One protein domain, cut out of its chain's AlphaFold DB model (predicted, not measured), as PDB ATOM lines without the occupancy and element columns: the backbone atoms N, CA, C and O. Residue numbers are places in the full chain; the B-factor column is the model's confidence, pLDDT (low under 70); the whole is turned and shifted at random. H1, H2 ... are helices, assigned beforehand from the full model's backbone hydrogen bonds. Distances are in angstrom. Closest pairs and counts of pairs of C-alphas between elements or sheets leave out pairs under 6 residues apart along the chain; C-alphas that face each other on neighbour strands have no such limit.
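AT A GLANCE: This is residues 15 to 51 and 59 to 117 of the 265 residues of an uncharacterized protein of Enterococcus faecium 1,141,733 (UniProt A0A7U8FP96). The longest helix, H4, and H3 make a flat V, with H2 packed along H3 inside it and short H1 packed on H4 and H2; residues 105 to 117 of H4 stick out. The 96 printed residues hold four named helices, H1 to H4, and no named strand: all helix, with H2, H3 and H4 an up-and-down bundle, each running against the one before. It is loose, radius of gyration of the C-alphas 15.6 A, spanning 49 by 37 by 16 A.

IN THESE COORDINATES: Find C-alpha 87 at (368.880, 276.075, 317.109); H4 runs from there 45.7 A to residue 117. H3, residues 59 to 85, measures 39.0 A; H2, residues 28 to 46, 26.5 A. H1, residues 17 to 23, begins at (375.012, 258.653, 317.406).

HOW THE PARTS SIT: At Leu 82 and Leu 90, the closest C-alphas of hairpin H3 and H4 are 6.1 A apart; residues 79 to 83 touch 89 to 90 alone, at a steep tilt of 42 degrees. H2 and H3 touch, closest C-alphas Gln 40 and Ala 71, 5.1 A, at a shallow tilt of 30 degrees. H1 touches residues 92 to 100 of H4 alone, closest C-alphas Leu 18 and Ala 96, 4.8 A. In H1, H2, H3 and H4 every O i to N i+4 pair is within hydrogen-bond range.

THE WHOLE: Residues 52 to 58 are cut out, leaving C-alphas 51 and 59 14.8 A apart. Confidence is under 70 at residues 48 to 51.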
ATOM      1  N   GLU A  15     377.564 253.492 322.429       73.44
ATOM      2  CA  GLU A  15     377.019 254.851 322.471       73.44
ATOM      3  C   GLU A  15     376.370 255.173 321.126       73.44
ATOM      4  O   GLU A  15     377.019 255.079 320.070       73.44
ATOM      5  N   THR A  16     375.082 255.516 321.162       82.00
ATOM      6  CA  THR A  16     374.348 255.842 319.944       82.00
ATOM      7  C   THR A  16     374.910 257.124 319.323       82.00
ATOM      8  O   THR A  16     375.528 257.939 320.021       82.00
ATOM      9  N   PRO A  17     374.709 257.359 318.015       86.38
ATOM     10  CA  PRO A  17     375.012 258.653 317.406       86.38
ATOM     11  C   PRO A  17     374.427 259.835 318.197       86.38
ATOM     12  O   PRO A  17     375.080 260.874 318.315       86.38
ATOM     13  N   LEU A  18     373.238 259.657 318.787       89.44
ATOM     14  CA  LEU A  18     372.602 260.641 319.658       89.44
ATOM     15  C   LEU A  18     373.357 260.841 320.982       89.44
ATOM     16  O   LEU A  18     373.624 261.981 321.356       89.44
ATOM     17  N   ASP A  19     373.775 259.767 321.657       87.44
ATOM     18  CA  ASP A  19     374.540 259.863 322.912       87.44
ATOM     19  C   ASP A  19     375.893 260.557 322.705       87.44
ATOM     20  O   ASP A  19     376.280 261.425 323.490       87.44
ATOM     21  N   LYS A  20     376.572 260.251 321.593       89.25
ATOM     22  CA  LYS A  20     377.820 260.922 321.191       89.25
ATOM     23  C   LYS A  20     377.606 262.395 320.878       89.25
ATOM     24  O   LYS A  20     378.462 263.233 321.153       89.25
ATOM     25  N   MET A  21     376.485 262.741 320.256       92.62
ATOM     26  CA  MET A  21     376.160 264.134 319.975       92.62
ATOM     27  C   MET A  21     375.941 264.910 321.280       92.62
ATOM     28  O   MET A  21     376.517 265.986 321.442       92.62
ATOM     29  N   ILE A  22     375.184 264.342 322.224       91.06
ATOM     30  CA  ILE A  22     374.884 264.959 323.523       91.06
ATOM     31  C   ILE A  22     376.150 265.104 324.377       91.06
ATOM     32  O   ILE A  22     376.351 266.140 325.015       91.06
ATOM     33  N   SER A  23     377.031 264.099 324.386       90.38
ATOM     34  CA  SER A  23     378.272 264.142 325.169       90.38
ATOM     35  C   SER A  23     379.196 265.288 324.742       90.38
ATOM     36  O   SER A  23     379.814 265.914 325.606       90.38
ATOM     37  N   ASN A  24     379.192 265.626 323.447       92.25
ATOM     38  CA  ASN A  24     379.977 266.700 322.836       92.25
ATOM     39  C   ASN A  24     379.413 268.120 323.056       92.25
ATOM     40  O   ASN A  24     380.056 269.099 322.663       92.25
ATOM     41  N   ILE A  25     378.230 268.278 323.662       92.69
ATOM     42  CA  ILE A  25     377.682 269.602 323.981       92.69
ATOM     43  C   ILE A  25     378.469 270.198 325.156       92.69
ATOM     44  O   ILE A  25     378.445 269.671 326.265       92.69
ATOM     45  N   GLN A  26     379.149 271.320 324.915       92.50
ATOM     46  CA  GLN A  26     379.968 271.996 325.930       92.50
ATOM     47  C   GLN A  26     379.138 272.801 326.938       92.50
ATOM     48  O   GLN A  26     379.499 272.876 328.109       92.50
ATOM     49  N   ASN A  27     378.037 273.419 326.498       94.12
ATOM     50  CA  ASN A  27     377.179 274.202 327.385       94.12
ATOM     51  C   ASN A  27     376.338 273.256 328.269       94.12
ATOM     52  O   ASN A  27     375.540 272.494 327.716       94.12
ATOM     53  N   PRO A  28     376.455 273.320 329.608       92.00
ATOM     54  CA  PRO A  28     375.771 272.390 330.505       92.00
ATOM     55  C   PRO A  28     374.246 272.525 330.447       92.00
ATOM     56  O   PRO A  28     373.554 271.520 330.390       92.00
ATOM     57  N   GLN A  29     373.708 273.745 330.346       93.06
ATOM     58  CA  GLN A  29     372.259 273.967 330.265       93.06
ATOM     59  C   GLN A  29     371.677 273.408 328.962       93.06
ATOM     60  O   GLN A  29     370.639 272.753 328.959       93.06
ATOM     61  N   THR A  30     372.361 273.628 327.837       91.25
ATOM     62  CA  THR A  30     371.952 273.055 326.548       91.25
ATOM     63  C   THR A  30     372.096 271.531 326.535       91.25
ATOM     64  O   THR A  30     371.275 270.849 325.924       91.25
ATOM     65  N   LYS A  31     373.117 270.992 327.211       93.94
ATOM     66  CA  LYS A  31     373.323 269.550 327.362       93.94
ATOM     67  C   LYS A  31     372.201 268.913 328.176       93.94
ATOM     68  O   LYS A  31     371.631 267.928 327.719       93.94
ATOM     69  N   ASP A  32     371.825 269.513 329.302       95.38
ATOM     70  CA  ASP A  32     370.716 269.044 330.137       95.38
ATOM     71  C   ASP A  32     369.391 269.068 329.372       95.38
ATOM     72  O   ASP A  32     368.645 268.092 329.402       95.38
ATOM     73  N   LEU A  33     369.123 270.133 328.606       94.94
ATOM     74  CA  LEU A  33     367.942 270.202 327.739       94.94
ATOM     75  C   LEU A  33     367.951 269.113 326.657       94.94
ATOM     76  O   LEU A  33     366.909 268.530 326.371       94.94
ATOM     77  N   ALA A  34     369.104 268.805 326.058       93.00
ATOM     78  CA  ALA A  34     369.220 267.729 325.074       93.00
ATOM     79  C   ALA A  34     369.035 266.335 325.706       93.00
ATOM     80  O   ALA A  34     368.386 265.478 325.107       93.00
ATOM     81  N   ILE A  35     369.540 266.115 326.925       94.00
ATOM     82  CA  ILE A  35     369.310 264.883 327.699       94.00
ATOM     83  C   ILE A  35     367.820 264.732 328.011       94.00
ATOM     84  O   ILE A  35     367.233 263.702 327.692       94.00
ATOM     85  N   GLN A  36     367.186 265.775 328.552       94.56
ATOM     86  CA  GLN A  36     365.751 265.764 328.843       94.56
ATOM     87  C   GLN A  36     364.925 265.531 327.575       94.56
ATOM     88  O   GLN A  36     363.975 264.754 327.599       94.56
ATOM     89  N   LEU A  37     365.304 266.147 326.449       94.81
ATOM     90  CA  LEU A  37     364.632 265.929 325.170       94.81
ATOM     91  C   LEU A  37     364.709 264.461 324.733       94.81
ATOM     92  O   LEU A  37     363.690 263.897 324.339       94.81
ATOM     93  N   ARG A  38     365.891 263.834 324.828       93.69
ATOM     94  CA  ARG A  38     366.074 262.400 324.550       93.69
ATOM     95  C   ARG A  38     365.200 261.554 325.467       93.69
ATOM     96  O   ARG A  38     364.487 260.684 324.985       93.69
ATOM     97  N   ASP A  39     365.233 261.813 326.767       92.81
ATOM     98  CA  ASP A  39     364.548 260.975 327.749       92.81
ATOM     99  C   ASP A  39     363.018 261.068 327.611       92.81
ATOM    100  O   ASP A  39     362.335 260.046 327.666       92.81
ATOM    101  N   GLN A  40     362.467 262.256 327.333       94.00
ATOM    102  CA  GLN A  40     361.028 262.415 327.073       94.00
ATOM    103  C   GLN A  40     360.600 261.766 325.753       94.00
ATOM    104  O   GLN A  40     359.551 261.125 325.689       94.00
ATOM    105  N   ILE A  41     361.427 261.868 324.707       90.06
ATOM    106  CA  ILE A  41     361.197 261.145 323.453       90.06
ATOM    107  C   ILE A  41     361.215 259.629 323.694       90.06
ATOM    108  O   ILE A  41     360.324 258.939 323.210       90.06
ATOM    109  N   ASN A  42     362.159 259.114 324.488       88.44
ATOM    110  CA  ASN A  42     362.233 257.692 324.827       88.44
ATOM    111  C   ASN A  42     360.989 257.218 325.594       88.44
ATOM    112  O   ASN A  42     360.506 256.117 325.344       88.44
ATOM    113  N   ILE A  43     360.440 258.043 326.496       88.06
ATOM    114  CA  ILE A  43     359.163 257.751 327.163       88.06
ATOM    115  C   ILE A  43     358.053 257.605 326.117       88.06
ATOM    116  O   ILE A  43     357.357 256.591 326.112       88.06
ATOM    117  N   MET A  44     357.928 258.566 325.195       88.38
ATOM    118  CA  MET A  44     356.924 258.518 324.125       88.38
ATOM    119  C   MET A  44     357.092 257.300 323.204       88.38
ATOM    120  O   MET A  44     356.098 256.685 322.842       88.38
ATOM    121  N   GLU A  45     358.326 256.941 322.839       83.56
ATOM    122  CA  GLU A  45     358.630 255.781 321.987       83.56
ATOM    123  C   GLU A  45     358.430 254.440 322.716       83.56
ATOM    124  O   GLU A  45     358.097 253.437 322.090       83.56
ATOM    125  N   SER A  46     358.621 254.403 324.038       81.12
ATOM    126  CA  SER A  46     358.379 253.200 324.845       81.12
ATOM    127  C   SER A  46     356.888 252.894 325.021       81.12
ATOM    128  O   SER A  46     356.502 251.725 325.108       81.12
ATOM    129  N   ILE A  47     356.056 253.939 325.025       81.12
ATOM    130  CA  ILE A  47     354.596 253.873 325.104       81.12
ATOM    131  C   ILE A  47     354.054 253.754 323.674       81.12
ATOM    132  O   ILE A  47     353.393 254.635 323.132       81.12
ATOM    133  N   ASP A  48     354.415 252.659 323.017       61.78
ATOM    134  CA  ASP A  48     353.983 252.373 321.656       61.78
ATOM    135  C   ASP A  48     352.563 251.778 321.695       61.78
ATOM    136  O   ASP A  48     352.359 250.626 322.098       61.78
ATOM    137  N   ALA A  49     351.562 252.576 321.305       53.50
ATOM    138  CA  ALA A  49     350.134 252.237 321.362       53.50
ATOM    139  C   ALA A  49     349.769 250.943 320.603       53.50
ATOM    140  O   ALA A  49     348.719 250.345 320.843       53.50
ATOM    141  N   HIS A  50     350.650 250.461 319.722       52.78
ATOM    142  CA  HIS A  50     350.499 249.216 318.969       52.78
ATOM    143  C   HIS A  50     350.616 247.928 319.809       52.78
ATOM    144  O   HIS A  50     350.464 246.834 319.263       52.78
ATOM    145  N   ARG A  51     350.878 248.018 321.122       59.88
ATOM    146  CA  ARG A  51     351.019 246.850 322.018       59.88
ATOM    147  C   ARG A  51     349.805 246.545 322.888       59.88
ATOM    148  O   ARG A  51     349.806 245.513 323.561       59.88
ATOM    149  N   HIS A  59     343.202 250.673 333.313       84.50
ATOM    150  CA  HIS A  59     344.046 251.497 334.180       84.50
ATOM    151  C   HIS A  59     345.494 251.623 333.675       84.50
ATOM    152  O   HIS A  59     346.143 252.641 333.923       84.50
ATOM    153  N   THR A  60     346.007 250.611 332.969       83.25
ATOM    154  CA  THR A  60     347.338 250.639 332.347       83.25
ATOM    155  C   THR A  60     347.322 251.562 331.136       83.25
ATOM    156  O   THR A  60     348.159 252.456 331.048       83.25
ATOM    157  N   ILE A  61     346.307 251.428 330.277       82.06
ATOM    158  CA  ILE A  61     346.111 252.284 329.096       82.06
ATOM    159  C   ILE A  61     345.987 253.756 329.518       82.06
ATOM    160  O   ILE A  61     346.635 254.635 328.950       82.06
ATOM    161  N   GLU A  62     345.193 254.051 330.550       85.00
ATOM    162  CA  GLU A  62     345.046 255.413 331.068       85.00
ATOM    163  C   GLU A  62     346.347 255.992 331.626       85.00
ATOM    164  O   GLU A  62     346.641 257.176 331.425       85.00
ATOM    165  N   LYS A  63     347.108 255.190 332.377       87.38
ATOM    166  CA  LYS A  63     348.378 255.619 332.968       87.38
ATOM    167  C   LYS A  63     349.396 255.941 331.879       87.38
ATOM    168  O   LYS A  63     350.041 256.989 331.948       87.38
ATOM    169  N   ASP A  64     349.481 255.083 330.874       87.25
ATOM    170  CA  ASP A  64     350.388 255.226 329.746       87.25
ATOM    171  C   ASP A  64     350.002 256.435 328.882       87.25
ATOM    172  O   ASP A  64     350.850 257.276 328.589       87.25
ATOM    173  N   ASN A  65     348.709 256.641 328.605       86.25
ATOM    174  CA  ASN A  65     348.218 257.847 327.926       86.25
ATOM    175  C   ASN A  65     348.555 259.132 328.701       86.25
ATOM    176  O   ASN A  65     348.973 260.134 328.117       86.25
ATOM    177  N   LYS A  66     348.408 259.124 330.034       89.94
ATOM    178  CA  LYS A  66     348.788 260.268 330.884       89.94
ATOM    179  C   LYS A  66     350.293 260.536 330.820       89.94
ATOM    180  O   LYS A  66     350.688 261.701 330.760       89.94
ATOM    181  N   ALA A  67     351.125 259.496 330.839       89.12
ATOM    182  CA  ALA A  67     352.575 259.625 330.727       89.12
ATOM    183  C   ALA A  67     352.995 260.148 329.344       89.12
ATOM    184  O   ALA A  67     353.766 261.105 329.273       89.12
ATOM    185  N   TYR A  68     352.413 259.608 328.271       89.56
ATOM    186  CA  TYR A  68     352.650 260.052 326.900       89.56
ATOM    187  C   TYR A  68     352.311 261.535 326.717       89.56
ATOM    188  O   TYR A  68     353.149 262.310 326.266       89.56
ATOM    189  N   ASN A  69     351.117 261.963 327.137       90.00
ATOM    190  CA  ASN A  69     350.676 263.354 326.985       90.00
ATOM    191  C   ASN A  69     351.559 264.339 327.767       90.00
ATOM    192  O   ASN A  69     351.823 265.451 327.304       90.00
ATOM    193  N   ARG A  70     352.038 263.941 328.953       93.12
ATOM    194  CA  ARG A  70     353.006 264.738 329.722       93.12
ATOM    195  C   ARG A  70     354.330 264.853 328.975       93.12
ATOM    196  O   ARG A  70     354.802 265.968 328.778       93.12
ATOM    197  N   ALA A  71     354.876 263.731 328.514       91.50
ATOM    198  CA  ALA A  71     356.126 263.712 327.766       91.50
ATOM    199  C   ALA A  71     356.029 264.538 326.476       91.50
ATOM    200  O   ALA A  71     356.909 265.347 326.200       91.50
ATOM    201  N   GLN A  72     354.917 264.438 325.744       93.31
ATOM    202  CA  GLN A  72     354.664 265.231 324.541       93.31
ATOM    203  C   GLN A  72     354.709 266.737 324.826       93.31
ATOM    204  O   GLN A  72     355.354 267.489 324.093       93.31
ATOM    205  N   LYS A  73     354.066 267.182 325.914       94.56
ATOM    206  CA  LYS A  73     354.090 268.588 326.329       94.56
ATOM    207  C   LYS A  73     355.508 269.046 326.684       94.56
ATOM    208  O   LYS A  73     355.923 270.120 326.247       94.56
ATOM    209  N   GLU A  74     356.256 268.237 327.432       95.00
ATOM    210  CA  GLU A  74     357.645 268.546 327.789       95.00
ATOM    211  C   GLU A  74     358.558 268.602 326.559       95.00
ATOM    212  O   GLU A  74     359.336 269.543 326.413       95.00
ATOM    213  N   VAL A  75     358.405 267.679 325.604       94.00
ATOM    214  CA  VAL A  75     359.124 267.716 324.320       94.00
ATOM    215  C   VAL A  75     358.859 269.027 323.584       94.00
ATOM    216  O   VAL A  75     359.807 269.670 323.128       94.00
ATOM    217  N   SER A  76     357.598 269.461 323.479       94.25
ATOM    218  CA  SER A  76     357.256 270.735 322.836       94.25
ATOM    219  C   SER A  76     357.908 271.932 323.536       94.25
ATOM    220  O   SER A  76     358.471 272.798 322.862       94.25
ATOM    221  N   ASN A  77     357.890 271.962 324.871       95.94
ATOM    222  CA  ASN A  77     358.506 273.029 325.661       95.94
ATOM    223  C   ASN A  77     360.026 273.072 325.467       95.94
ATOM    224  O   ASN A  77     360.581 274.121 325.135       95.94
ATOM    225  N   ILE A  78     360.697 271.930 325.617       94.69
ATOM    226  CA  ILE A  78     362.154 271.820 325.490       94.69
ATOM    227  C   ILE A  78     362.594 272.197 324.072       94.69
ATOM    228  O   ILE A  78     363.541 272.967 323.905       94.69
ATOM    229  N   ARG A  79     361.874 271.737 323.039       94.75
ATOM    230  CA  ARG A  79     362.132 272.133 321.644       94.75
ATOM    231  C   ARG A  79     361.991 273.637 321.445       94.75
ATOM    232  O   ARG A  79     362.835 274.232 320.783       94.75
ATOM    233  N   ALA A  80     360.974 274.270 322.031       95.12
ATOM    234  CA  ALA A  80     360.797 275.717 321.935       95.12
ATOM    235  C   ALA A  80     361.954 276.490 322.593       95.12
ATOM    236  O   ALA A  80     362.426 277.483 322.032       95.12
ATOM    237  N   VAL A  81     362.443 276.024 323.747       95.44
ATOM    238  CA  VAL A  81     363.600 276.613 324.441       95.44
ATOM    239  C   VAL A  81     364.882 276.417 323.627       95.44
ATOM    240  O   VAL A  81     365.577 277.394 323.341       95.44
ATOM    241  N   LEU A  82     365.165 275.193 323.176       93.00
ATOM    242  CA  LEU A  82     366.344 274.880 322.360       93.00
ATOM    243  C   LEU A  82     366.338 275.615 321.018       93.00
ATOM    244  O   LEU A  82     367.389 276.067 320.576       93.00
ATOM    245  N   ASN A  83     365.181 275.793 320.382       94.56
ATOM    246  CA  ASN A  83     365.087 276.537 319.128       94.56
ATOM    247  C   ASN A  83     365.465 278.018 319.304       94.56
ATOM    248  O   ASN A  83     366.057 278.617 318.410       94.56
ATOM    249  N   LYS A  84     365.161 278.603 320.470       93.31
ATOM    250  CA  LYS A  84     365.539 279.984 320.802       93.31
ATOM    251  C   LYS A  84     367.005 280.102 321.222       93.31
ATOM    252  O   LYS A  84     367.685 281.022 320.784       93.31
ATOM    253  N   GLN A  85     367.485 279.197 322.076       91.19
ATOM    254  CA  GLN A  85     368.813 279.301 322.696       91.19
ATOM    255  C   GLN A  85     369.932 278.681 321.852       91.19
ATOM    256  O   GLN A  85     371.044 279.200 321.811       91.19
ATOM    257  N   ALA A  86     369.660 277.558 321.187       92.94
ATOM    258  CA  ALA A  86     370.660 276.746 320.501       92.94
ATOM    259  C   ALA A  86     370.073 275.997 319.280       92.94
ATOM    260  O   ALA A  86     370.133 274.764 319.216       92.94
ATOM    261  N   PRO A  87     369.559 276.702 318.251       92.38
ATOM    262  CA  PRO A  87     368.880 276.075 317.109       92.38
ATOM    263  C   PRO A  87     369.775 275.099 316.327       92.38
ATOM    264  O   PRO A  87     369.302 274.105 315.781       92.38
ATOM    265  N   ARG A  88     371.094 275.340 316.302       92.19
ATOM    266  CA  ARG A  88     372.067 274.421 315.687       92.19
ATOM    267  C   ARG A  88     372.174 273.088 316.433       92.19
ATOM    268  O   ARG A  88     372.405 272.069 315.792       92.19
ATOM    269  N   ILE A  89     372.026 273.092 317.759       92.38
ATOM    270  CA  ILE A  89     372.038 271.869 318.569       92.38
ATOM    271  C   ILE A  89     370.748 271.089 318.346       92.38
ATOM    272  O   ILE A  89     370.821 269.884 318.141       92.38
ATOM    273  N   LEU A  90     369.602 271.771 318.279       93.00
ATOM    274  CA  LEU A  90     368.326 271.125 317.975       93.00
ATOM    275  C   LEU A  90     368.348 270.411 316.611       93.00
ATOM    276  O   LEU A  90     367.976 269.247 316.537       93.00
ATOM    277  N   ARG A  91     368.878 271.051 315.558       92.31
ATOM    278  CA  ARG A  91     369.046 270.394 314.243       92.31
ATOM    279  C   ARG A  91     369.935 269.153 314.317       92.31
ATOM    280  O   ARG A  91     369.536 268.085 313.880       92.31
ATOM    281  N   LYS A  92     371.116 269.273 314.938       92.44
ATOM    282  CA  LYS A  92     372.029 268.132 315.118       92.44
ATOM    283  C   LYS A  92     371.403 267.001 315.938       92.44
ATOM    284  O   LYS A  92     371.794 265.853 315.764       92.44
ATOM    285  N   PHE A  93     370.501 267.331 316.862       93.88
ATOM    286  CA  PHE A  93     369.814 266.355 317.699       93.88
ATOM    287  C   PHE A  93     368.862 265.522 316.843       93.88
ATOM    288  O   PHE A  93     368.908 264.297 316.911       93.88
ATOM    289  N   ASP A  94     368.053 266.180 316.008       90.94
ATOM    290  CA  ASP A  94     367.133 265.502 315.092       90.94
ATOM    291  C   ASP A  94     367.903 264.614 314.093       90.94
ATOM    292  O   ASP A  94     367.592 263.427 313.984       90.94
ATOM    293  N   ASP A  95     368.985 265.120 313.485       90.31
ATOM    294  CA  ASP A  95     369.838 264.343 312.567       90.31
ATOM    295  C   ASP A  95     370.469 263.110 313.251       90.31
ATOM    296  O   ASP A  95     370.568 262.022 312.680       90.31
ATOM    297  N   ALA A  96     370.956 263.271 314.488       89.75
ATOM    298  CA  ALA A  96     371.579 262.180 315.238       89.75
ATOM    299  C   ALA A  96     370.549 261.140 315.703       89.75
ATOM    300  O   ALA A  96     370.863 259.947 315.781       89.75
ATOM    301  N   ARG A  97     369.316 261.573 315.987       88.38
ATOM    302  CA  ARG A  97     368.202 260.687 316.324       88.38
ATOM    303  C   ARG A  97     367.781 259.845 315.126       88.38
ATOM    304  O   ARG A  97     367.649 258.636 315.289       88.38
ATOM    305  N   GLU A  98     367.632 260.442 313.945       87.69
ATOM    306  CA  GLU A  98     367.297 259.713 312.713       87.69
ATOM    307  C   GLU A  98     368.313 258.590 312.449       87.69
ATOM    308  O   GLU A  98     367.946 257.420 312.356       87.69
ATOM    309  N   LYS A  99     369.612 258.908 312.509       87.12
ATOM    310  CA  LYS A  99     370.689 257.909 312.373       87.12
ATOM    311  C   LYS A  99     370.633 256.813 313.434       87.12
ATOM    312  O   LYS A  99     370.912 255.650 313.151       87.12
ATOM    313  N   THR A 100     370.274 257.167 314.667       84.75
ATOM    314  CA  THR A 100     370.118 256.189 315.751       84.75
ATOM    315  C   THR A 100     368.962 255.228 315.457       84.75
ATOM    316  O   THR A 100     369.106 254.023 315.658       84.75
ATOM    317  N   GLN A 101     367.839 255.727 314.931       83.88
ATOM    318  CA  GLN A 101     366.699 254.894 314.539       83.88
ATOM    319  C   GLN A 101     367.042 253.973 313.356       83.88
ATOM    320  O   GLN A 101     366.712 252.786 313.396       83.88
ATOM    321  N   GLU A 102     367.772 254.468 312.354       84.31
ATOM    322  CA  GLU A 102     368.268 253.651 311.238       84.31
ATOM    323  C   GLU A 102     369.195 252.522 311.715       84.31
ATOM    324  O   GLU A 102     369.011 251.358 311.342       84.31
ATOM    325  N   GLU A 103     370.164 252.832 312.584       82.56
ATOM    326  CA  GLU A 103     371.058 251.828 313.166       82.56
ATOM    327  C   GLU A 103     370.287 250.774 313.967       82.56
ATOM    328  O   GLU A 103     370.566 249.575 313.850       82.56
ATOM    329  N   LEU A 104     369.307 251.190 314.773       80.00
ATOM    330  CA  LEU A 104     368.469 250.275 315.550       80.00
ATOM    331  C   LEU A 104     367.652 249.350 314.640       80.00
ATOM    332  O   LEU A 104     367.625 248.140 314.881       80.00
ATOM    333  N   ALA A 105     367.054 249.879 313.571       80.88
ATOM    334  CA  ALA A 105     366.304 249.089 312.598       80.88
ATOM    335  C   ALA A 105     367.201 248.050 311.902       80.88
ATOM    336  O   ALA A 105     366.857 246.865 311.840       80.88
ATOM    337  N   GLN A 106     368.397 248.448 311.461       76.50
ATOM    338  CA  GLN A 106     369.368 247.526 310.864       76.50
ATOM    339  C   GLN A 106     369.827 246.446 311.857       76.50
ATOM    340  O   GLN A 106     369.939 245.270 311.496       76.50
ATOM    341  N   ARG A 107     370.066 246.811 313.126       74.81
ATOM    342  CA  ARG A 107     370.412 245.848 314.187       74.81
ATOM    343  C   ARG A 107     369.277 244.852 314.424       74.81
ATOM    344  O   ARG A 107     369.547 243.658 314.550       74.81
ATOM    345  N   GLN A 108     368.022 245.300 314.452       77.62
ATOM    346  CA  GLN A 108     366.864 244.412 314.596       77.62
ATOM    347  C   GLN A 108     366.730 243.447 313.412       77.62
ATOM    348  O   GLN A 108     366.558 242.246 313.629       77.62
ATOM    349  N   GLN A 109     366.891 243.926 312.176       74.19
ATOM    350  CA  GLN A 109     366.878 243.072 310.983       74.19
ATOM    351  C   GLN A 109     367.980 242.007 311.036       74.19
ATOM    352  O   GLN A 109     367.716 240.826 310.802       74.19
ATOM    353  N   LYS A 110     369.207 242.389 311.420       75.81
ATOM    354  CA  LYS A 110     370.310 241.438 311.624       75.81
ATOM    355  C   LYS A 110     369.971 240.402 312.699       75.81
ATOM    356  O   LYS A 110     370.125 239.211 312.442       75.81
ATOM    357  N   LYS A 111     369.450 240.819 313.860       73.56
ATOM    358  CA  LYS A 111     369.021 239.900 314.934       73.56
ATOM    359  C   LYS A 111     367.977 238.892 314.446       73.56
ATOM    360  O   LYS A 111     368.108 237.706 314.727       73.56
ATOM    361  N   GLN A 112     366.982 239.330 313.673       73.38
ATOM    362  CA  GLN A 112     365.979 238.430 313.094       73.38
ATOM    363  C   GLN A 112     366.589 237.436 312.095       73.38
ATOM    364  O   GLN A 112     366.203 236.268 312.076       73.38
ATOM    365  N   LEU A 113     367.546 237.874 311.270       76.19
ATOM    366  CA  LEU A 113     368.254 236.992 310.339       76.19
ATOM    367  C   LEU A 113     369.080 235.929 311.073       76.19
ATOM    368  O   LEU A 113     369.043 234.765 310.672       76.19
ATOM    369  N   TYR A 114     369.787 236.302 312.144       72.12
ATOM    370  CA  TYR A 114     370.522 235.343 312.974       72.12
ATOM    371  C   TYR A 114     369.576 234.348 313.650       72.12
ATOM    372  O   TYR A 114     369.758 233.150 313.478       72.12
ATOM    373  N   ALA A 115     368.487 234.819 314.266       74.94
ATOM    374  CA  ALA A 115     367.493 233.942 314.887       74.94
ATOM    375  C   ALA A 115     366.888 232.926 313.898       74.94
ATOM    376  O   ALA A 115     366.695 231.758 314.237       74.94
ATOM    377  N   LYS A 116     366.628 233.337 312.646       76.69
ATOM    378  CA  LYS A 116     366.171 232.420 311.585       76.69
ATOM    379  C   LYS A 116     367.225 231.365 311.243       76.69
ATOM    380  O   LYS A 116     366.876 230.200 311.072       76.69
ATOM    381  N   LYS A 117     368.499 231.754 311.136       74.31
ATOM    382  CA  LYS A 117     369.601 230.814 310.870       74.31
ATOM    383  C   LYS A 117     369.785 229.822 312.018       74.31
ATOM    384  O   LYS A 117     369.911 228.630 311.752       74.31
TER     385      LYS A 117